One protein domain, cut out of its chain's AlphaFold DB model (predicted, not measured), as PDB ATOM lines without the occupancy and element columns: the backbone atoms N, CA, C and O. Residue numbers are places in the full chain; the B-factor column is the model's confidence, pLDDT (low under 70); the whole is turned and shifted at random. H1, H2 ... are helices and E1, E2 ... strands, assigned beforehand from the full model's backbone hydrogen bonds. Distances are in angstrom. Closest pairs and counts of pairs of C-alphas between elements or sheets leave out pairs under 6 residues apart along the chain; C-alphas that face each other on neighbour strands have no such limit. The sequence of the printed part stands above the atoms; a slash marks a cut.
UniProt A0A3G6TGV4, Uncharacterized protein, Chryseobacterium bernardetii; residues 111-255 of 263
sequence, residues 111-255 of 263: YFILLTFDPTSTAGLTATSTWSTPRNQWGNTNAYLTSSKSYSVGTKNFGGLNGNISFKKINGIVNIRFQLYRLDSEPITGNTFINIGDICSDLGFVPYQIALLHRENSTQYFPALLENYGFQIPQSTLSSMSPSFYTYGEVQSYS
ATOM      1  N   TYR A 111       0.739  24.930 -34.261       90.62
ATOM      2  CA  TYR A 111       0.810  24.668 -32.831       90.62
ATOM      3  C   TYR A 111      -0.275  25.479 -32.135       90.62
ATOM      4  O   TYR A 111      -0.243  26.713 -32.152       90.62
ATOM      5  N   PHE A 112      -1.222  24.781 -31.520       93.25
ATOM      6  CA  PHE A 112      -2.328  25.373 -30.787       93.25
ATOM      7  C   PHE A 112      -2.153  25.149 -29.286       93.25
ATOM      8  O   PHE A 112      -2.037  24.012 -28.830       93.25
ATOM      9  N   ILE A 113      -2.162  26.227 -28.506       95.50
ATOM     10  CA  ILE A 113      -2.231  26.145 -27.048       95.50
ATOM     11  C   ILE A 113      -3.513  26.801 -26.561       95.50
ATOM     12  O   ILE A 113      -3.811  27.935 -26.934       95.50
ATOM     13  N   LEU A 114      -4.241  26.100 -25.694       97.00
ATOM     14  CA  LEU A 114      -5.365  26.654 -24.948       97.00
ATOM     15  C   LEU A 114      -4.969  26.802 -23.479       97.00
ATOM     16  O   LEU A 114      -4.688  25.809 -22.810       97.00
ATOM     17  N   LEU A 115      -4.950  28.034 -22.983       97.25
ATOM     18  CA  LEU A 115      -4.799  28.345 -21.567       97.25
ATOM     19  C   LEU A 115      -6.179  28.629 -20.977       97.25
ATOM     20  O   LEU A 115      -6.798  29.632 -21.327       97.25
ATOM     21  N   THR A 116      -6.642  27.770 -20.077       97.25
ATOM     22  CA  THR A 116      -7.908  27.938 -19.357       97.25
ATOM     23  C   THR A 116      -7.662  28.571 -17.993       97.25
ATOM     24  O   THR A 116      -6.688  28.242 -17.315       97.25
ATOM     25  N   PHE A 117      -8.536  29.485 -17.585       95.06
ATOM     26  CA  PHE A 117      -8.466  30.115 -16.270       95.06
ATOM     27  C   PHE A 117      -9.420  29.415 -15.300       95.06
ATOM     28  O   PHE A 117     -10.597  29.239 -15.606       95.06
ATOM     29  N   ASP A 118      -8.907  29.016 -14.138       94.31
ATOM     30  CA  ASP A 118      -9.684  28.395 -13.068       94.31
ATOM     31  C   ASP A 118      -9.894  29.397 -11.919       94.31
ATOM     32  O   ASP A 118      -8.991  29.595 -11.096       94.31
ATOM     33  N   PRO A 119     -11.088  30.009 -11.811       92.75
ATOM     34  CA  PRO A 119     -11.358  31.034 -10.806       92.75
ATOM     35  C   PRO A 119     -11.435  30.483  -9.381       92.75
ATOM     36  O   PRO A 119     -11.449  31.257  -8.428       92.75
ATOM     37  N   THR A 120     -11.490  29.160  -9.210       92.12
ATOM     38  CA  THR A 120     -11.578  28.514  -7.894       92.12
ATOM     39  C   THR A 120     -10.211  28.143  -7.322       92.12
ATOM     40  O   THR A 120     -10.090  27.879  -6.123       92.12
ATOM     41  N   SER A 121      -9.170  28.172  -8.156       93.25
ATOM     42  CA  SER A 121      -7.818  27.737  -7.821       93.25
ATOM     43  C   SER A 121      -6.848  28.910  -7.659       93.25
ATOM     44  O   SER A 121      -7.009  29.979  -8.244       93.25
ATOM     45  N   THR A 122      -5.802  28.698  -6.864       92.75
ATOM     46  CA  THR A 122      -4.644  29.601  -6.719       92.75
ATOM     47  C   THR A 122      -3.364  28.994  -7.302       92.75
ATOM     48  O   THR A 122      -2.281  29.553  -7.136       92.75
ATOM     49  N   ALA A 123      -3.474  27.839  -7.966       94.25
ATOM     50  CA  ALA A 123      -2.336  27.141  -8.543       94.25
ATOM     51  C   ALA A 123      -1.665  27.972  -9.645       94.25
ATOM     52  O   ALA A 123      -2.327  28.656 -10.427       94.25
ATOM     53  N   GLY A 124      -0.340  27.864  -9.736       93.25
ATOM     54  CA  GLY A 124       0.408  28.413 -10.859       93.25
ATOM     55  C   GLY A 124       0.067  27.723 -12.182       93.25
ATOM     56  O   GLY A 124      -0.685  26.745 -12.238       93.25
ATOM     57  N   LEU A 125       0.656  28.236 -13.259       95.81
ATOM     58  CA  LEU A 125       0.520  27.659 -14.590       95.81
ATOM     59  C   LEU A 125       0.885  26.168 -14.580       95.81
ATOM     60  O   LEU A 125       1.967  25.789 -14.143       95.81
ATOM     61  N   THR A 126      -0.016  25.333 -15.084       96.69
ATOM     62  CA  THR A 126       0.158  23.880 -15.121       96.69
ATOM     63  C   THR A 126      -0.263  23.345 -16.484       96.69
ATOM     64  O   THR A 126      -1.353  23.652 -16.966       96.69
ATOM     65  N   ALA A 127       0.580  22.525 -17.115       96.19
ATOM     66  CA  ALA A 127       0.196  21.800 -18.324       96.19
ATOM     67  C   ALA A 127      -0.816  20.700 -17.969       96.19
ATOM     68  O   ALA A 127      -0.525  19.826 -17.155       96.19
ATOM     69  N   THR A 128      -1.995  20.727 -18.589       96.38
ATOM     70  CA  THR A 128      -3.058  19.729 -18.375       96.38
ATOM     71  C   THR A 128      -3.062  18.636 -19.439       96.38
ATOM     72  O   THR A 128      -3.736  17.620 -19.280       96.38
ATOM     73  N   SER A 129      -2.287  18.809 -20.512       95.12
ATOM     74  CA  SER A 129      -2.045  17.774 -21.512       95.12
ATOM     75  C   SER A 129      -0.613  17.804 -22.050       95.12
ATOM     76  O   SER A 129       0.144  18.762 -21.865       95.12
ATOM     77  N   THR A 130      -0.240  16.733 -22.746       92.62
ATOM     78  CA  THR A 130       0.919  16.701 -23.641       92.62
ATOM     79  C   THR A 130       0.511  17.148 -25.048       92.62
ATOM     80  O   THR A 130      -0.679  17.233 -25.363       92.62
ATOM     81  N   TRP A 131       1.494  17.451 -25.900       90.94
ATOM     82  CA  TRP A 131       1.239  17.737 -27.312       90.94
ATOM     83  C   TRP A 131       0.553  16.550 -27.991       90.94
ATOM     84  O   TRP A 131       1.007  15.412 -27.871       90.94
ATOM     85  N   SER A 132      -0.534  16.819 -28.714       89.62
ATOM     86  CA  SER A 132      -1.207  15.809 -29.527       89.62
ATOM     87  C   SER A 132      -0.421  15.498 -30.798       89.62
ATOM     88  O   SER A 132       0.293  16.356 -31.332       89.62
ATOM     89  N   THR A 133      -0.657  14.317 -31.367       85.44
ATOM     90  CA  THR A 133      -0.286  14.074 -32.763       85.44
ATOM     91  C   THR A 133      -0.996  15.079 -33.685       85.44
ATOM     92  O   THR A 133      -2.120  15.497 -33.365       85.44
ATOM     93  N   PRO A 134      -0.365  15.537 -34.788       86.94
ATOM     94  CA  PRO A 134      -0.958  16.520 -35.676       86.94
ATOM     95  C   PRO A 134      -2.183  15.906 -36.337       86.94
ATOM     96  O   PRO A 134      -2.124  14.819 -36.910       86.94
ATOM     97  N   ARG A 135      -3.313  16.594 -36.227       85.00
ATOM     98  CA  ARG A 135      -4.616  16.106 -36.678       85.00
ATOM     99  C   ARG A 135      -5.409  17.227 -37.318       85.00
ATOM    100  O   ARG A 135      -5.171  18.403 -37.046       85.00
ATOM    101  N   ASN A 136      -6.376  16.861 -38.150       83.75
ATOM    102  CA  ASN A 136      -7.316  17.825 -38.699       83.75
ATOM    103  C   ASN A 136      -8.319  18.240 -37.609       83.75
ATOM    104  O   ASN A 136      -9.325  17.569 -37.384       83.75
ATOM    105  N   GLN A 137      -8.006  19.313 -36.880       74.06
ATOM    106  CA  GLN A 137      -8.762  19.736 -35.698       74.06
ATOM    107  C   GLN A 137     -10.040  20.529 -36.037       74.06
ATOM    108  O   GLN A 137     -10.915  20.651 -35.183       74.06
ATOM    109  N   TRP A 138     -10.182  21.018 -37.277       74.12
ATOM    110  CA  TRP A 138     -11.303  21.878 -37.700       74.12
ATOM    111  C   TRP A 138     -12.006  21.423 -38.980       74.12
ATOM    112  O   TRP A 138     -12.736  22.202 -39.585       74.12
ATOM    113  N   GLY A 139     -11.766  20.189 -39.430       64.06
ATOM    114  CA  GLY A 139     -12.265  19.723 -40.728       64.06
ATOM    115  C   GLY A 139     -11.698  20.516 -41.910       64.06
ATOM    116  O   GLY A 139     -12.276  20.502 -42.991       64.06
ATOM    117  N   ASN A 140     -10.577  21.217 -41.716       59.75
ATOM    118  CA  ASN A 140      -9.902  21.964 -42.765       59.75
ATOM    119  C   ASN A 140      -9.151  20.972 -43.655       59.75
ATOM    120  O   ASN A 140      -8.110  20.446 -43.269       59.75
ATOM    121  N   THR A 141      -9.722  20.630 -44.805       56.84
ATOM    122  CA  THR A 141      -9.190  19.572 -45.671       56.84
ATOM    123  C   THR A 141      -7.886  19.958 -46.372       56.84
ATOM    124  O   THR A 141      -7.221  19.056 -46.856       56.84
ATOM    125  N   ASN A 142      -7.492  21.244 -46.414       55.94
ATOM    126  CA  ASN A 142      -6.408  21.722 -47.290       55.94
ATOM    127  C   ASN A 142      -5.605  22.931 -46.751       55.94
ATOM    128  O   ASN A 142      -5.477  23.929 -47.456       55.94
ATOM    129  N   ALA A 143      -5.030  22.897 -45.544       66.06
ATOM    130  CA  ALA A 143      -4.095  23.980 -45.180       66.06
ATOM    131  C   ALA A 143      -2.954  23.567 -44.252       66.06
ATOM    132  O   ALA A 143      -1.817  23.973 -44.480       66.06
ATOM    133  N   TYR A 144      -3.247  22.806 -43.197       79.00
ATOM    134  CA  TYR A 144      -2.258  22.391 -42.203       79.00
ATOM    135  C   TYR A 144      -2.866  21.425 -41.182       79.00
ATOM    136  O   TYR A 144      -4.072  21.444 -40.927       79.00
ATOM    137  N   LEU A 145      -2.020  20.597 -40.565       84.81
ATOM    138  CA  LEU A 145      -2.386  19.800 -39.392       84.81
ATOM    139  C   LEU A 145      -2.140  20.596 -38.109       84.81
ATOM    140  O   LEU A 145      -1.219  21.409 -38.042       84.81
ATOM    141  N   THR A 146      -2.916  20.308 -37.066       88.06
ATOM    142  CA  THR A 146      -2.799  20.983 -35.768       88.06
ATOM    143  C   THR A 146      -2.297  20.023 -34.707       88.06
ATOM    144  O   THR A 146      -2.905  18.976 -34.473       88.06
ATOM    145  N   SER A 147      -1.221  20.400 -34.025       90.62
ATOM    146  CA  SER A 147      -0.822  19.804 -32.750       90.62
ATOM    147  C   SER A 147      -1.310  20.711 -31.626       90.62
ATOM    148  O   SER A 147      -1.082  21.919 -31.667       90.62
ATOM    149  N   SER A 148      -2.018  20.148 -30.648       92.69
ATOM    150  CA  SER A 148      -2.633  20.913 -29.561       92.69
ATOM    151  C   SER A 148      -2.049  20.551 -28.202       92.69
ATOM    152  O   SER A 148      -1.746  19.383 -27.952       92.69
ATOM    153  N   LYS A 149      -1.963  21.532 -27.302       94.56
ATOM    154  CA  LYS A 149      -1.632  21.343 -25.887       94.56
ATOM    155  C   LYS A 149      -2.477  22.268 -25.009       94.56
ATOM    156  O   LYS A 149      -2.812  23.377 -25.412       94.56
ATOM    157  N   SER A 150      -2.810  21.822 -23.806       96.81
ATOM    158  CA  SER A 150      -3.657  22.563 -22.875       96.81
ATOM    159  C   SER A 150      -2.901  22.919 -21.602       96.81
ATOM    160  O   SER A 150      -2.091  22.140 -21.094       96.81
ATOM    161  N   TYR A 151      -3.193  24.107 -21.087       97.94
ATOM    162  CA  TYR A 151      -2.703  24.631 -19.821       97.94
ATOM    163  C   TYR A 151      -3.876  25.122 -18.972       97.94
ATOM    164  O   TYR A 151      -4.914  25.526 -19.497       97.94
ATOM    165  N   SER A 152      -3.691  25.116 -17.658       97.25
ATOM    166  CA  SER A 152      -4.590  25.746 -16.696       97.25
ATOM    167  C   SER A 152      -3.797  26.656 -15.764       97.25
ATOM    168  O   SER A 152      -2.624  26.391 -15.486       97.25
ATOM    169  N   VAL A 153      -4.423  27.723 -15.282       96.38
ATOM    170  CA  VAL A 153      -3.874  28.582 -14.231       96.38
ATOM    171  C   VAL A 153      -4.979  28.998 -13.269       96.38
ATOM    172  O   VAL A 153      -6.088  29.328 -13.689       96.38
ATOM    173  N   GLY A 154      -4.672  28.974 -11.974       94.38
ATOM    174  CA  GLY A 154      -5.566  29.436 -10.927       94.38
ATOM    175  C   GLY A 154      -5.631  30.959 -10.881       94.38
ATOM    176  O   GLY A 154      -4.606  31.640 -10.844       94.38
ATOM    177  N   THR A 155      -6.841  31.500 -10.872       92.38
ATOM    178  CA  THR A 155      -7.105  32.941 -10.957       92.38
ATOM    179  C   THR A 155      -7.921  33.490  -9.797       92.38
ATOM    180  O   THR A 155      -8.317  34.657  -9.827       92.38
ATOM    181  N   LYS A 156      -8.110  32.703  -8.733       90.44
ATOM    182  CA  LYS A 156      -8.826  33.133  -7.527       90.44
ATOM    183  C   LYS A 156      -8.264  34.438  -6.949       90.44
ATOM    184  O   LYS A 156      -9.003  35.385  -6.722       90.44
ATOM    185  N   ASN A 157      -6.937  34.541  -6.842       87.62
ATOM    186  CA  ASN A 157      -6.248  35.742  -6.339       87.62
ATOM    187  C   ASN A 157      -6.246  36.931  -7.320       87.62
ATOM    188  O   ASN A 157      -5.749  38.002  -6.985       87.62
ATOM    189  N   PHE A 158      -6.766  36.746  -8.532       86.56
ATOM    190  CA  PHE A 158      -6.764  37.734  -9.610       86.56
ATOM    191  C   PHE A 158      -8.182  38.228  -9.915       86.56
ATOM    192  O   PHE A 158      -8.515  38.509 -11.065       86.56
ATOM    193  N   GLY A 159      -9.033  38.294  -8.887       85.00
ATOM    194  CA  GLY A 159     -10.444  38.646  -9.020       85.00
ATOM    195  C   GLY A 159     -11.295  37.544  -9.650       85.00
ATOM    196  O   GLY A 159     -12.348  37.849 -10.194       85.00
ATOM    197  N   GLY A 160     -10.848  36.281  -9.636       88.81
ATOM    198  CA  GLY A 160     -11.624  35.162 -10.178       88.81
ATOM    199  C   GLY A 160     -11.822  35.254 -11.692       88.81
ATOM    200  O   GLY A 160     -12.924  35.011 -12.191       88.81
ATOM    201  N   LEU A 161     -10.776  35.646 -12.431       91.00
ATOM    202  CA  LEU A 161     -10.819  35.671 -13.895       91.00
ATOM    203  C   LEU A 161     -11.176  34.292 -14.450       91.00
ATOM    204  O   LEU A 161     -10.646  33.279 -14.011       91.00
ATOM    205  N   ASN A 162     -12.034  34.246 -15.451       92.81
ATOM    206  CA  ASN A 162     -12.477  33.018 -16.088       92.81
ATOM    207  C   ASN A 162     -12.473  33.205 -17.613       92.81
ATOM    208  O   ASN A 162     -12.337  34.321 -18.124       92.81
ATOM    209  N   GLY A 163     -12.591  32.107 -18.349       93.81
ATOM    210  CA  GLY A 163     -12.453  32.052 -19.794       93.81
ATOM    211  C   GLY A 163     -11.130  31.422 -20.208       93.81
ATOM    212  O   GLY A 163     -10.598  30.535 -19.535       93.81
ATOM    213  N   ASN A 164     -10.625  31.835 -21.365       95.62
ATOM    214  CA  ASN A 164      -9.430  31.249 -21.947       95.62
ATOM    215  C   ASN A 164      -8.624  32.247 -22.785       95.62
ATOM    216  O   ASN A 164      -9.124  33.271 -23.257       95.62
ATOM    217  N   ILE A 165      -7.355  31.908 -22.982       95.88
ATOM    218  CA  ILE A 165      -6.477  32.533 -23.963       95.88
ATOM    219  C   ILE A 165      -6.014  31.436 -24.911       95.88
ATOM    220  O   ILE A 165      -5.523  30.390 -24.482       95.88
ATOM    221  N   SER A 166      -6.163  31.679 -26.207       95.88
ATOM    222  CA  SER A 166      -5.695  30.763 -27.239       95.88
ATOM    223  C   SER A 166      -4.472  31.324 -27.950       95.88
ATOM    224  O   SER A 166      -4.419  32.508 -28.281       95.88
ATOM    225  N   PHE A 167      -3.498  30.456 -28.193       94.94
ATOM    226  CA  PHE A 167      -2.280  30.758 -28.927       94.94
ATOM    227  C   PHE A 167      -2.235  29.863 -30.158       94.94
ATOM    228  O   PHE A 167      -2.304  28.639 -30.043       94.94
ATOM    229  N   LYS A 168      -2.107  30.464 -31.334       92.56
ATOM    230  CA  LYS A 168      -1.988  29.767 -32.614       92.56
ATOM    231  C   LYS A 168      -0.696  30.163 -33.279       92.56
ATOM    232  O   LYS A 168      -0.523  31.331 -33.623       92.56
ATOM    233  N   LYS A 169       0.191  29.198 -33.486       89.69
ATOM    234  CA  LYS A 169       1.442  29.425 -34.193       89.69
ATOM    235  C   LYS A 169       1.499  28.648 -35.494       89.69
ATOM    236  O   LYS A 169       1.468  27.424 -35.474       89.69
ATOM    237  N   ILE A 170       1.713  29.362 -36.592       87.19
ATOM    238  CA  ILE A 170       1.948  28.787 -37.916       87.19
ATOM    239  C   ILE A 170       2.966  29.642 -38.668       87.19
ATOM    240  O   ILE A 170       2.910  30.868 -38.612       87.19
ATOM    241  N   ASN A 171       3.943  29.016 -39.328       83.50
ATOM    242  CA  ASN A 171       4.983  29.721 -40.096       83.50
ATOM    243  C   ASN A 171       5.698  30.855 -39.338       83.50
ATOM    244  O   ASN A 171       6.116  31.849 -39.923       83.50
ATOM    245  N   GLY A 172       5.851  30.699 -38.022       82.62
ATOM    246  CA  GLY A 172       6.491  31.694 -37.163       82.62
ATOM    247  C   GLY A 172       5.595  32.864 -36.750       82.62
ATOM    248  O   GLY A 172       5.996  33.631 -35.886       82.62
ATOM    249  N   ILE A 173       4.377  32.983 -37.274       87.69
ATOM    250  CA  ILE A 173       3.379  33.942 -36.786       87.69
ATOM    251  C   ILE A 173       2.694  33.335 -35.565       87.69
ATOM    252  O   ILE A 173       2.277  32.181 -35.623       87.69
ATOM    253  N   VAL A 174       2.575  34.096 -34.476       91.44
ATOM    254  CA  VAL A 174       1.873  33.698 -33.249       91.44
ATOM    255  C   VAL A 174       0.674  34.616 -33.045       91.44
ATOM    256  O   VAL A 174       0.833  35.772 -32.669       91.44
ATOM    257  N   ASN A 175      -0.526  34.097 -33.271       93.38
ATOM    258  CA  ASN A 175      -1.775  34.786 -32.972       93.38
ATOM    259  C   ASN A 175      -2.219  34.447 -31.553       93.38
ATOM    260  O   ASN A 175      -2.309  33.271 -31.196       93.38
ATOM    261  N   ILE A 176      -2.507  35.470 -30.758       95.00
ATOM    262  CA  ILE A 176      -2.953  35.336 -29.375       95.00
ATOM    263  C   ILE A 176      -4.331  35.976 -29.279       95.00
ATOM    264  O   ILE A 176      -4.491  37.158 -29.585       95.00
ATOM    265  N   ARG A 177      -5.324  35.196 -28.857       95.12
ATOM    266  CA  ARG A 177      -6.707  35.648 -28.691       95.12
ATOM    267  C   ARG A 177      -7.151  35.450 -27.252       95.12
ATOM    268  O   ARG A 177      -7.080  34.342 -26.726       95.12
ATOM    269  N   PHE A 178      -7.648  36.525 -26.662       94.25
ATOM    270  CA  PHE A 178      -8.197  36.593 -25.319       94.25
ATOM    271  C   PHE A 178      -9.717  36.466 -25.383       94.25
ATOM    272  O   PHE A 178     -10.361  37.128 -26.196       94.25
ATOM    273  N   GLN A 179     -10.281  35.647 -24.503       94.62
ATOM    274  CA  GLN A 179     -11.713  35.573 -24.247       94.62
ATOM    275  C   GLN A 179     -11.910  35.411 -22.739       94.62
ATOM    276  O   GLN A 179     -11.905  34.299 -22.211       94.62
ATOM    277  N   LEU A 180     -12.029  36.538 -22.039       92.75
ATOM    278  CA  LEU A 180     -11.954  36.609 -20.581       92.75
ATOM    279  C   LEU A 180     -13.189  37.278 -19.986       92.75
ATOM    280  O   LEU A 180     -13.737  38.210 -20.562       92.75
ATOM    281  N   TYR A 181     -13.599  36.855 -18.804       91.44
ATOM    282  CA  TYR A 181     -14.579  37.553 -17.971       91.44
ATOM    283  C   TYR A 181     -14.198  37.368 -16.502       91.44
ATOM    284  O   TYR A 181     -13.241  36.653 -16.200       91.44
ATOM    285  N   ARG A 182     -14.892  38.026 -15.575       89.75
ATOM    286  CA  ARG A 182     -14.484  38.037 -14.162       89.75
ATOM    287  C   ARG A 182     -15.625  37.632 -13.242       89.75
ATOM    288  O   ARG A 182     -16.642  38.298 -13.243       89.75
ATOM    289  N   LEU A 183     -15.459  36.616 -12.401       82.19
ATOM    290  CA  LEU A 183     -16.481  36.303 -11.398       82.19
ATOM    291  C   LEU A 183     -16.474  37.358 -10.274       82.19
ATOM    292  O   LEU A 183     -15.431  37.673  -9.714       82.19
ATOM    293  N   ASP A 184     -17.640  37.901  -9.914       75.62
ATOM    294  CA  ASP A 184     -17.781  38.919  -8.851       75.62
ATOM    295  C   ASP A 184     -17.540  38.400  -7.424       75.62
ATOM    296  O   ASP A 184     -17.689  39.138  -6.453       75.62
ATOM    297  N   SER A 185     -17.161  37.133  -7.281       77.38
ATOM    298  CA  SER A 185     -17.004  36.463  -5.994       77.38
ATOM    299  C   SER A 185     -15.639  36.662  -5.330       77.38
ATOM    300  O   SER A 185     -15.518  36.377  -4.144       77.38
ATOM    301  N   GLU A 186     -14.617  37.121  -6.056       81.75
ATOM    302  CA  GLU A 186     -13.240  37.208  -5.547       81.75
ATOM    303  C   GLU A 186     -12.699  38.653  -5.582       81.75
ATOM    304  O   GLU A 186     -12.978  39.399  -6.528       81.75
ATOM    305  N   PRO A 187     -11.918  39.081  -4.572       80.00
ATOM    306  CA  PRO A 187     -11.448  40.460  -4.457       80.00
ATOM    307  C   PRO A 187     -10.363  40.809  -5.489       80.00
ATOM    308  O   PRO A 187      -9.538  39.976  -5.862       80.00
ATOM    309  N   ILE A 188     -10.312  42.084  -5.894       82.75
ATOM    310  CA  ILE A 188      -9.238  42.633  -6.734       82.75
ATOM    311  C   ILE A 188      -8.254  43.385  -5.833       82.75
ATOM    312  O   ILE A 188      -8.525  44.500  -5.391       82.75
ATOM    313  N   THR A 189      -7.111  42.769  -5.549       78.50
ATOM    314  CA  THR A 189      -6.091  43.293  -4.623       78.50
ATOM    315  C   THR A 189      -4.962  44.067  -5.310       78.50
ATOM    316  O   THR A 189      -4.108  44.623  -4.622       78.50
ATOM    317  N   GLY A 190      -4.955  44.149  -6.646       84.31
ATOM    318  CA  GLY A 190      -3.960  44.906  -7.405       84.31
ATOM    319  C   GLY A 190      -3.914  44.538  -8.887       84.31
ATOM    320  O   GLY A 190      -4.852  43.951  -9.429       84.31
ATOM    321  N   ASN A 191      -2.807  44.896  -9.543       85.31
ATOM    322  CA  ASN A 191      -2.515  44.440 -10.900       85.31
ATOM    323  C   ASN A 191      -2.286  42.926 -10.903       85.31
ATOM    324  O   ASN A 191      -1.573  42.395 -10.052       85.31
ATOM    325  N   THR A 192      -2.843  42.244 -11.895       87.25
ATOM    326  CA  THR A 192      -2.656  40.803 -12.068       87.25
ATOM    327  C   THR A 192      -1.423  40.546 -12.914       87.25
ATOM    328  O   THR A 192      -1.322  41.110 -13.998       87.25
ATOM    329  N   PHE A 193      -0.534  39.658 -12.458       91.06
ATOM    330  CA  PHE A 193       0.542  39.077 -13.265       91.06
ATOM    331  C   PHE A 193       0.365  37.558 -13.338       91.06
ATOM    332  O   PHE A 193       0.389  36.878 -12.314       91.06
ATOM    333  N   ILE A 194       0.216  37.023 -14.549       91.75
ATOM    334  CA  ILE A 194       0.126  35.583 -14.811       91.75
ATOM    335  C   ILE A 194       1.364  35.161 -15.592       91.75
ATOM    336  O   ILE A 194       1.545  35.583 -16.731       91.75
ATOM    337  N   ASN A 195       2.207  34.315 -14.999       92.94
ATOM    338  CA  ASN A 195       3.376  33.763 -15.680       92.94
ATOM    339  C   ASN A 195       2.945  32.753 -16.759       92.94
ATOM    340  O   ASN A 195       2.176  31.834 -16.480       92.94
ATOM    341  N   ILE A 196       3.461  32.921 -17.976       93.94
ATOM    342  CA  ILE A 196       3.259  32.041 -19.134       93.94
ATOM    343  C   ILE A 196       4.577  31.543 -19.739       93.94
ATOM    344  O   ILE A 196       4.619  31.155 -20.905       93.94
ATOM    345  N   GLY A 197       5.659  31.529 -18.958       91.94
ATOM    346  CA  GLY A 197       6.998  31.152 -19.412       91.94
ATOM    347  C   GLY A 197       7.050  29.777 -20.074       91.94
ATOM    348  O   GLY A 197       7.677  29.636 -21.123       91.94
ATOM    349  N   ASP A 198       6.319  28.793 -19.545       92.56
ATOM    350  CA  ASP A 198       6.261  27.458 -20.148       92.56
ATOM    351  C   ASP A 198       5.565  27.464 -21.513       92.56
ATOM    352  O   ASP A 198       6.026  26.792 -22.432       92.56
ATOM    353  N   ILE A 199       4.501  28.259 -21.680       93.12
ATOM    354  CA  ILE A 199       3.808  28.440 -22.967       93.12
ATOM    355  C   ILE A 199       4.733  29.153 -23.961       93.12
ATOM    356  O   ILE A 199       4.843  28.741 -25.118       93.12
ATOM    357  N   CYS A 200       5.434  30.200 -23.514       90.25
ATOM    358  CA  CYS A 200       6.428  30.914 -24.313       90.25
ATOM    359  C   CYS A 200       7.567  29.993 -24.762       90.25
ATOM    360  O   CYS A 200       7.954  30.033 -25.927       90.25
ATOM    361  N   SER A 201       8.062  29.128 -23.873       89.06
ATOM    362  CA  SER A 201       9.062  28.098 -24.175       89.06
ATOM    363  C   SER A 201       8.523  27.058 -25.158       89.06
ATOM    364  O   SER A 201       9.216  26.635 -26.090       89.06
ATOM    365  N   ASP A 202       7.256  26.673 -25.015       89.19
ATOM    366  CA  ASP A 202       6.628  25.700 -25.896       89.19
ATOM    367  C   ASP A 202       6.437  26.204 -27.322       89.19
ATOM    368  O   ASP A 202       6.716  25.480 -28.279       89.19
ATOM    369  N   LEU A 203       6.041  27.462 -27.464       87.94
ATOM    370  CA  LEU A 203       5.847  28.119 -28.751       87.94
ATOM    371  C   LEU A 203       7.101  28.854 -29.243       87.94
ATOM    372  O   LEU A 203       7.106  29.347 -30.369       87.94
ATOM    373  N   GLY A 204       8.169  28.926 -28.449       85.00
ATOM    374  CA  GLY A 204       9.416  29.613 -28.786       85.00
ATOM    375  C   GLY A 204       9.247  31.095 -29.120       85.00
ATOM    376  O   GLY A 204       9.902  31.578 -30.044       85.00
ATOM    377  N   PHE A 205       8.332  31.800 -28.457       85.56
ATOM    378  CA  PHE A 205       8.104  33.233 -28.675       85.56
ATOM    379  C   PHE A 205       8.362  34.022 -27.395       85.56
ATOM    380  O   PHE A 205       8.253  33.490 -26.290       85.56
ATOM    381  N   VAL A 206       8.689  35.302 -27.559       82.94
ATOM    382  CA  VAL A 206       8.851  36.238 -26.448       82.94
ATOM    383  C   VAL A 206       7.719  37.264 -26.528       82.94
ATOM    384  O   VAL A 206       7.547  37.888 -27.579       82.94
ATOM    385  N   PRO A 207       6.909  37.420 -25.469       82.31
ATOM    386  CA  PRO A 207       5.860  38.427 -25.439       82.31
ATOM    387  C   PRO A 207       6.481  39.822 -25.271       82.31
ATOM    388  O   PRO A 207       7.260  40.041 -24.345       82.31
ATOM    389  N   TYR A 208       6.149  40.746 -26.176       85.56
ATOM    390  CA  TYR A 208       6.527  42.163 -26.085       85.56
ATOM    391  C   TYR A 208       5.490  43.041 -26.799       85.56
ATOM    392  O   TYR A 208       5.767  43.665 -27.823       85.56
ATOM    393  N   GLN A 209       4.236  42.980 -26.347       87.56
ATOM    394  CA  GLN A 209       3.111  43.647 -27.009       87.56
ATOM    395  C   GLN A 209       2.028  44.067 -26.017       87.56
ATOM    396  O   GLN A 209       2.005  43.628 -24.870       87.56
ATOM    397  N   ILE A 210       1.099  44.902 -26.477       90.06
ATOM    398  CA  ILE A 210      -0.102  45.279 -25.730       90.06
ATOM    399  C   ILE A 210      -1.304  44.743 -26.501       90.06
ATOM    400  O   ILE A 210      -1.462  45.034 -27.685       90.06
ATOM    401  N   ALA A 211      -2.151  43.971 -25.828       91.00
ATOM    402  CA  ALA A 211      -3.464  43.601 -26.329       91.00
ATOM    403  C   ALA A 211      -4.492  44.626 -25.838       91.00
ATOM    404  O   ALA A 211      -4.558  44.936 -24.647       91.00
ATOM    405  N   LEU A 212      -5.300  45.153 -26.757       92.00
ATOM    406  CA  LEU A 212      -6.414  46.034 -26.423       92.00
ATOM    407  C   LEU A 212      -7.669  45.187 -26.246       92.00
ATOM    408  O   LEU A 212      -8.257  44.709 -27.213       92.00
ATOM    409  N   LEU A 213      -8.049  44.984 -24.991       91.62
ATOM    410  CA  LEU A 213      -9.237  44.243 -24.615       91.62
ATOM    411  C   LEU A 213     -10.480  45.125 -24.749       91.62
ATOM    412  O   LEU A 213     -10.453  46.300 -24.393       91.62
ATOM    413  N   HIS A 214     -11.588  44.567 -25.213       90.56
ATOM    414  CA  HIS A 214     -12.857  45.274 -25.359       90.56
ATOM    415  C   HIS A 214     -14.039  44.317 -25.190       90.56
ATOM    416  O   HIS A 214     -13.922  43.106 -25.366       90.56
ATOM    417  N   ARG A 215     -15.214  44.856 -24.867       86.88
ATOM    418  CA  ARG A 215     -16.471  44.095 -24.954       86.88
ATOM    419  C   ARG A 215     -16.993  44.117 -26.390       86.88
ATOM    420  O   ARG A 215     -16.594  44.971 -27.187       86.88
ATOM    421  N   GLU A 216     -17.892  43.196 -26.726       81.25
ATOM    422  CA  GLU A 216     -18.617  43.254 -27.999       81.25
ATOM    423  C   GLU A 216     -19.298  44.618 -28.167       81.25
ATOM    424  O   GLU A 216     -19.952  45.115 -27.250       81.25
ATOM    425  N   ASN A 217     -19.105  45.234 -29.337       77.69
ATOM    426  CA  ASN A 217     -19.673  46.537 -29.705       77.69
ATOM    427  C   ASN A 217     -19.305  47.701 -28.758       77.69
ATOM    428  O   ASN A 217     -20.034  48.688 -28.675       77.69
ATOM    429  N   SER A 218     -18.183  47.605 -28.038       79.69
ATOM    430  CA  SER A 218     -17.710  48.665 -27.143       79.69
ATOM    431  C   SER A 218     -16.698  49.587 -27.822       79.69
ATOM    432  O   SER A 218     -15.808  49.129 -28.530       79.69
ATOM    433  N   THR A 219     -16.794  50.888 -27.546       78.69
ATOM    434  CA  THR A 219     -15.777  51.895 -27.901       78.69
ATOM    435  C   THR A 219     -14.688  52.037 -26.833       78.69
ATOM    436  O   THR A 219     -13.746  52.811 -27.004       78.69
ATOM    437  N   GLN A 220     -14.821  51.315 -25.716       81.94
ATOM    438  CA  GLN A 220     -13.889  51.352 -24.601       81.94
ATOM    439  C   GLN A 220     -12.889  50.202 -24.714       81.94
ATOM    440  O   GLN A 220     -13.278  49.033 -24.777       81.94
ATOM    441  N   TYR A 221     -11.606  50.556 -24.693       85.38
ATOM    442  CA  TYR A 221     -10.497  49.614 -24.745       85.38
ATOM    443  C   TYR A 221      -9.731  49.613 -23.428       85.38
ATOM    444  O   TYR A 221      -9.499  50.662 -22.825       85.38
ATOM    445  N   PHE A 222      -9.300  48.429 -23.018       88.81
ATOM    446  CA  PHE A 222      -8.540  48.207 -21.803       88.81
ATOM    447  C   PHE A 222      -7.232  47.493 -22.141       88.81
ATOM    448  O   PHE A 222      -7.259  46.464 -22.812       88.81
ATOM    449  N   PRO A 223      -6.074  47.994 -21.697       90.12
ATOM    450  CA  PRO A 223      -4.811  47.352 -22.019       90.12
ATOM    451  C   PRO A 223      -4.620  46.068 -21.202       90.12
ATOM    452  O   PRO A 223      -4.915  46.025 -20.005       90.12
ATOM    453  N   ALA A 224      -4.060  45.051 -21.848       90.25
ATOM    454  CA  ALA A 224      -3.380  43.924 -21.226       90.25
ATOM    455  C   ALA A 224      -1.963  43.849 -21.804       90.25
ATOM    456  O   ALA A 224      -1.792  43.798 -23.024       90.25
ATOM    457  N   LEU A 225      -0.944  43.882 -20.947       91.44
ATOM    458  CA  LEU A 225       0.447  43.839 -21.389       91.44
ATOM    459  C   LEU A 225       0.928  42.392 -21.478       91.44
ATOM    460  O   LEU A 225       0.674  41.573 -20.595       91.44
ATOM    461  N   LEU A 226       1.630  42.094 -22.561       90.19
ATOM    462  CA  LEU A 226       2.332  40.846 -22.803       90.19
ATOM    463  C   LEU A 226       3.822  41.163 -22.721       90.19
ATOM    464  O   LEU A 226       4.419  41.603 -23.703       90.19
ATOM    465  N   GLU A 227       4.416  40.943 -21.556       87.62
ATOM    466  CA  GLU A 227       5.826  41.221 -21.282       87.62
ATOM    467  C   GLU A 227       6.351  40.306 -20.172       87.62
ATOM    468  O   GLU A 227       5.573  39.672 -19.459       87.62
ATOM    469  N   ASN A 228       7.675  40.226 -20.008       85.50
ATOM    470  CA  ASN A 228       8.308  39.482 -18.909       85.50
ATOM    471  C   ASN A 228       7.827  38.022 -18.785       85.50
ATOM    472  O   ASN A 228       7.650  37.510 -17.680       85.50
ATOM    473  N   TYR A 229       7.597  37.354 -19.922       88.69
ATOM    474  CA  TYR A 229       7.047  35.990 -19.980       88.69
ATOM    475  C   TYR A 229       5.708  35.832 -19.246       88.69
ATOM    476  O   TYR A 229       5.405  34.761 -18.725       88.69
ATOM    477  N   GLY A 230       4.903  36.891 -19.190       90.00
ATOM    478  CA  GLY A 230       3.636  36.911 -18.483       90.00
ATOM    479  C   GLY A 230       2.581  37.779 -19.155       90.00
ATOM    480  O   GLY A 230       2.836  38.502 -20.120       90.00
ATOM    481  N   PHE A 231       1.379  37.698 -18.602       89.62
ATOM    482  CA  PHE A 231       0.296  38.634 -18.852       89.62
ATOM    483  C   PHE A 231       0.150  39.563 -17.666       89.62
ATOM    484  O   PHE A 231       0.031  39.093 -16.534       89.62
ATOM    485  N   GLN A 232       0.098  40.863 -17.928       91.38
ATOM    486  CA  GLN A 232      -0.269  41.858 -16.938       91.38
ATOM    487  C   GLN A 232      -1.605  42.492 -17.292       91.38
ATOM    488  O   GLN A 232      -1.760  43.086 -18.359       91.38
ATOM    489  N   ILE A 233      -2.568  42.390 -16.381       90.12
ATOM    490  CA  ILE A 233      -3.858  43.068 -16.513       90.12
ATOM    491  C   ILE A 233      -3.958  44.094 -15.380       90.12
ATOM    492  O   ILE A 233      -3.958  43.700 -14.208       90.12
ATOM    493  N   PRO A 234      -4.028  45.400 -15.696       89.69
ATOM    494  CA  PRO A 234      -4.188  46.439 -14.690       89.69
ATOM    495  C   PRO A 234      -5.456  46.251 -13.857       89.69
ATOM    496  O   PRO A 234      -6.497  45.828 -14.367       89.69
ATOM    497  N   GLN A 235      -5.402  46.648 -12.588       88.62
ATOM    498  CA  GLN A 235      -6.553  46.594 -11.684       88.62
ATOM    499  C   GLN A 235      -7.786  47.326 -12.237       88.62
ATOM    500  O   GLN A 235      -8.915  46.857 -12.075       88.62
ATOM    501  N   SER A 236      -7.587  48.466 -12.904       86.44
ATOM    502  CA  SER A 236      -8.666  49.238 -13.532       86.44
ATOM    503  C   SER A 236      -9.383  48.432 -14.617       86.44
ATOM    504  O   SER A 236     -10.613  48.391 -14.639       86.44
ATOM    505  N   THR A 237      -8.622  47.723 -15.454       85.88
ATOM    506  CA  THR A 237      -9.147  46.793 -16.459       85.88
ATOM    507  C   THR A 237      -9.963  45.682 -15.798       85.88
ATOM    508  O   THR A 237     -11.117  45.480 -16.167       85.88
ATOM    509  N   LEU A 238      -9.427  45.016 -14.770       85.81
ATOM    510  CA  LEU A 238     -10.136  43.943 -14.051       85.81
ATOM    511  C   LEU A 238     -11.457  44.422 -13.441       85.81
ATOM    512  O   LEU A 238     -12.472  43.734 -13.522       85.81
ATOM    513  N   SER A 239     -11.452  45.625 -12.870       85.56
ATOM    514  CA  SER A 239     -12.629  46.220 -12.228       85.56
ATOM    515  C   SER A 239     -13.733  46.556 -13.237       85.56
ATOM    516  O   SER A 239     -14.908  46.549 -12.892       85.56
ATOM    517  N   SER A 240     -13.363  46.828 -14.490       83.38
ATOM    518  CA  SER A 240     -14.304  47.126 -15.577       83.38
ATOM    519  C   SER A 240     -14.847  45.892 -16.313       83.38
ATOM    520  O   SER A 240     -15.787  46.017 -17.104       83.38
ATOM    521  N   MET A 241     -14.268  44.709 -16.077       86.81
ATOM    522  CA  MET A 241     -14.717  43.466 -16.707       86.81
ATOM    523  C   MET A 241     -16.076  43.027 -16.158       86.81
ATOM    524  O   MET A 241     -16.325  43.064 -14.953       86.81
ATOM    525  N   SER A 242     -16.943  42.585 -17.071       83.56
ATOM    526  CA  SER A 242     -18.278  42.085 -16.746       83.56
ATOM    527  C   SER A 242     -18.218  40.692 -16.102       83.56
ATOM    528  O   SER A 242     -17.404  39.865 -16.531       83.56
ATOM    529  N   PRO A 243     -19.130  40.382 -15.163       83.44
ATOM    530  CA  PRO A 243     -19.306  39.034 -14.634       83.44
ATOM    531  C   PRO A 243     -20.078  38.087 -15.542       83.44
ATOM    532  O   PRO A 243     -20.030  36.875 -15.347       83.44
ATOM    533  N   SER A 244     -20.775  38.620 -16.542       81.56
ATOM    534  CA  SER A 244     -21.690  37.841 -17.386       81.56
ATOM    535  C   SER A 244     -21.343  37.885 -18.871       81.56
ATOM    536  O   SER A 244     -21.939  37.153 -19.652       81.56
ATOM    537  N   PHE A 245     -20.393  38.733 -19.274       86.25
ATOM    538  CA  PHE A 245     -20.039  38.934 -20.679       86.25
ATOM    539  C   PHE A 245     -18.534  38.846 -20.883       86.25
ATOM    540  O   PHE A 245     -17.759  39.374 -20.083       86.25
ATOM    541  N   TYR A 246     -18.139  38.230 -21.995       90.94
ATOM    542  CA  TYR A 246     -16.742  38.151 -22.385       90.94
ATOM    543  C   TYR A 246     -16.191  39.514 -22.811       90.94
ATOM    544  O   TYR A 246     -16.852  40.344 -23.438       90.94
ATOM    545  N   THR A 247     -14.930  39.701 -22.466       91.88
ATOM    546  CA  THR A 247     -14.024  40.714 -22.977       91.88
ATOM    547  C   THR A 247     -13.047  40.003 -23.903       91.88
ATOM    548  O   THR A 247     -12.453  38.984 -23.540       91.88
ATOM    549  N   TYR A 248     -12.899  40.536 -25.105       93.44
ATOM    550  CA  TYR A 248     -12.102  39.966 -26.175       93.44
ATOM    551  C   TYR A 248     -10.883  40.828 -26.443       93.44
ATOM    552  O   TYR A 248     -10.893  42.023 -26.172       93.44
ATOM    553  N   GLY A 249      -9.845  40.229 -27.004       92.19
ATOM    554  CA  GLY A 249      -8.707  40.963 -27.532       92.19
ATOM    555  C   GLY A 249      -7.851  40.065 -28.398       92.19
ATOM    556  O   GLY A 249      -7.836  38.847 -28.220       92.19
ATOM    557  N   GLU A 250      -7.140  40.666 -29.338       92.31
ATOM    558  CA  GLU A 250      -6.266  39.945 -30.252       92.31
ATOM    559  C   GLU A 250      -4.947  40.682 -30.392       92.31
ATOM    560  O   GLU A 250      -4.896  41.913 -30.418       92.31
ATOM    561  N   VAL A 251      -3.868  39.916 -30.463       93.56
ATOM    562  CA  VAL A 251      -2.541  40.451 -30.724       93.56
ATOM    563  C   VAL A 251      -1.720  39.419 -31.489       93.56
ATOM    564  O   VAL A 251      -1.859  38.211 -31.281       93.56
ATOM    565  N   GLN A 252      -0.879  39.893 -32.404       91.44
ATOM    566  CA  GLN A 252      -0.061  39.043 -33.259       91.44
ATOM    567  C   GLN A 252       1.418  39.298 -33.000       91.44
ATOM    568  O   GLN A 252       1.899  40.405 -33.222       91.44
ATOM    569  N   SER A 253       2.150  38.249 -32.638       86.69
ATOM    570  CA  SER A 253       3.598  38.256 -32.444       86.69
ATOM    571  C   SER A 253       4.306  37.365 -33.475       86.69
ATOM    572  O   SER A 253       3.676  36.725 -34.320       86.69
ATOM    573  N   TYR A 254       5.635  37.319 -33.401       84.31
ATOM    574  CA  TYR A 254       6.489  36.519 -34.270       84.31
ATOM    575  C   TYR A 254       7.469  35.657 -33.465       84.31
ATOM    576  O   TYR A 254       7.937  36.019 -32.387       84.31
ATOM    577  N   SER A 255       7.799  34.494 -34.018       78.12
ATOM    578  CA  SER A 255       8.743  33.521 -33.485       78.12
ATOM    579  C   SER A 255       9.550  32.911 -34.626       78.12
ATOM    580  O   SER A 255       9.012  32.227 -35.493       78.12
TER     581      SER A 255
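This is residues 111 to 255 of the 263 residues of an uncharacterized protein of Chryseobacterium bernardetii (UniProt A0A3G6TGV4). A single nine-strand sheet curls round into a nearly closed barrel, whose edge strands E2 and E5 come near to meeting; the short helix H1 lies at the open side and the short helix H2 at the end where E4 stops. Before E2, residues 119 to 145 make a long loop round the outside of that edge. The 145 printed residues hold two named helices and nine named strands, in the order E1 E2 E3 E4 E5 H1 E6 E7 E8 H2 E9, mostly strand. The sheet, ordered E2 E1 E3 E4 E9 E6 E7 E8 E5, is mixed. The whole is compact, with a radius of gyration of the C-alphas of 15.2 A and spans of 44 by 34 by 28 A.

E1, residues 111 to 118, is parallel to edge strand E2, residues 146 to 154, with N 114 and O 149 3.1 A apart. Residues 126 to 127 pair antiparallel with residues 151 to 152 of E2. E3, residues 161 to 170, is antiparallel to E1, N 113 to O 167 being 2.9 A, and forms a hairpin with E4, residues 173 to 182, N 166 to O 177 being 2.9 A. E5, residues 192 to 195, is the other edge strand, only just apart from E2, at 8.1 A. H1, residues 197 to 203, is on the sheet, with a height over the sheet of 7.3 A; the closest C-alphas of H1 and E1 are those of Leu 203 and Tyr 111, 7.3 A apart. E6, residues 209 to 215, E7, residues 221 to 227, and E8, residues 230 to 233, form a meander, each the antiparallel neighbour of the one before, with N 211 to O 224 and N 225 to O 232 both 2.8 A. E8 is antiparallel to E5, N 194 to O 231 being 2.9 A. H2, residues 235 to 240, is on the sheet, with a height over the sheet of 6.8 A; the closest C-alphas of H2 and E7 are those of Thr 237 and Phe 222, 5.6 A apart. E9, residues 247 to 254, is antiparallel to E4, N 176 to O 251 being 2.9 A, and to E6, N 214 to O 248 being 2.8 A. H1 and H2 make two layers with the sheet, helices on one face of it; in both, every O i to N i+4 pair is within hydrogen-bond range.

E1 begins at C-alpha 111, (0.810, 24.668, -32.831), and spans 22.7 A; E2 spans 26.4 A, E3 28.1 A and E4 29.1 A. E5, H1 and E8 span 9.9 A each, E6 19.7 A, E7 18.7 A and H2 8.7 A. E9 spans 23.8 A and ends at C-alpha 254, (6.489, 36.519, -34.270).

The farthest C-alphas, of Asn 142 and Thr 189, are 47.8 A apart. The printed part has no cut. The link from E1 to E2, 27 residues, is long. Mean pLDDT of the printed part is 88.1; residues 139 to 143 are under 70.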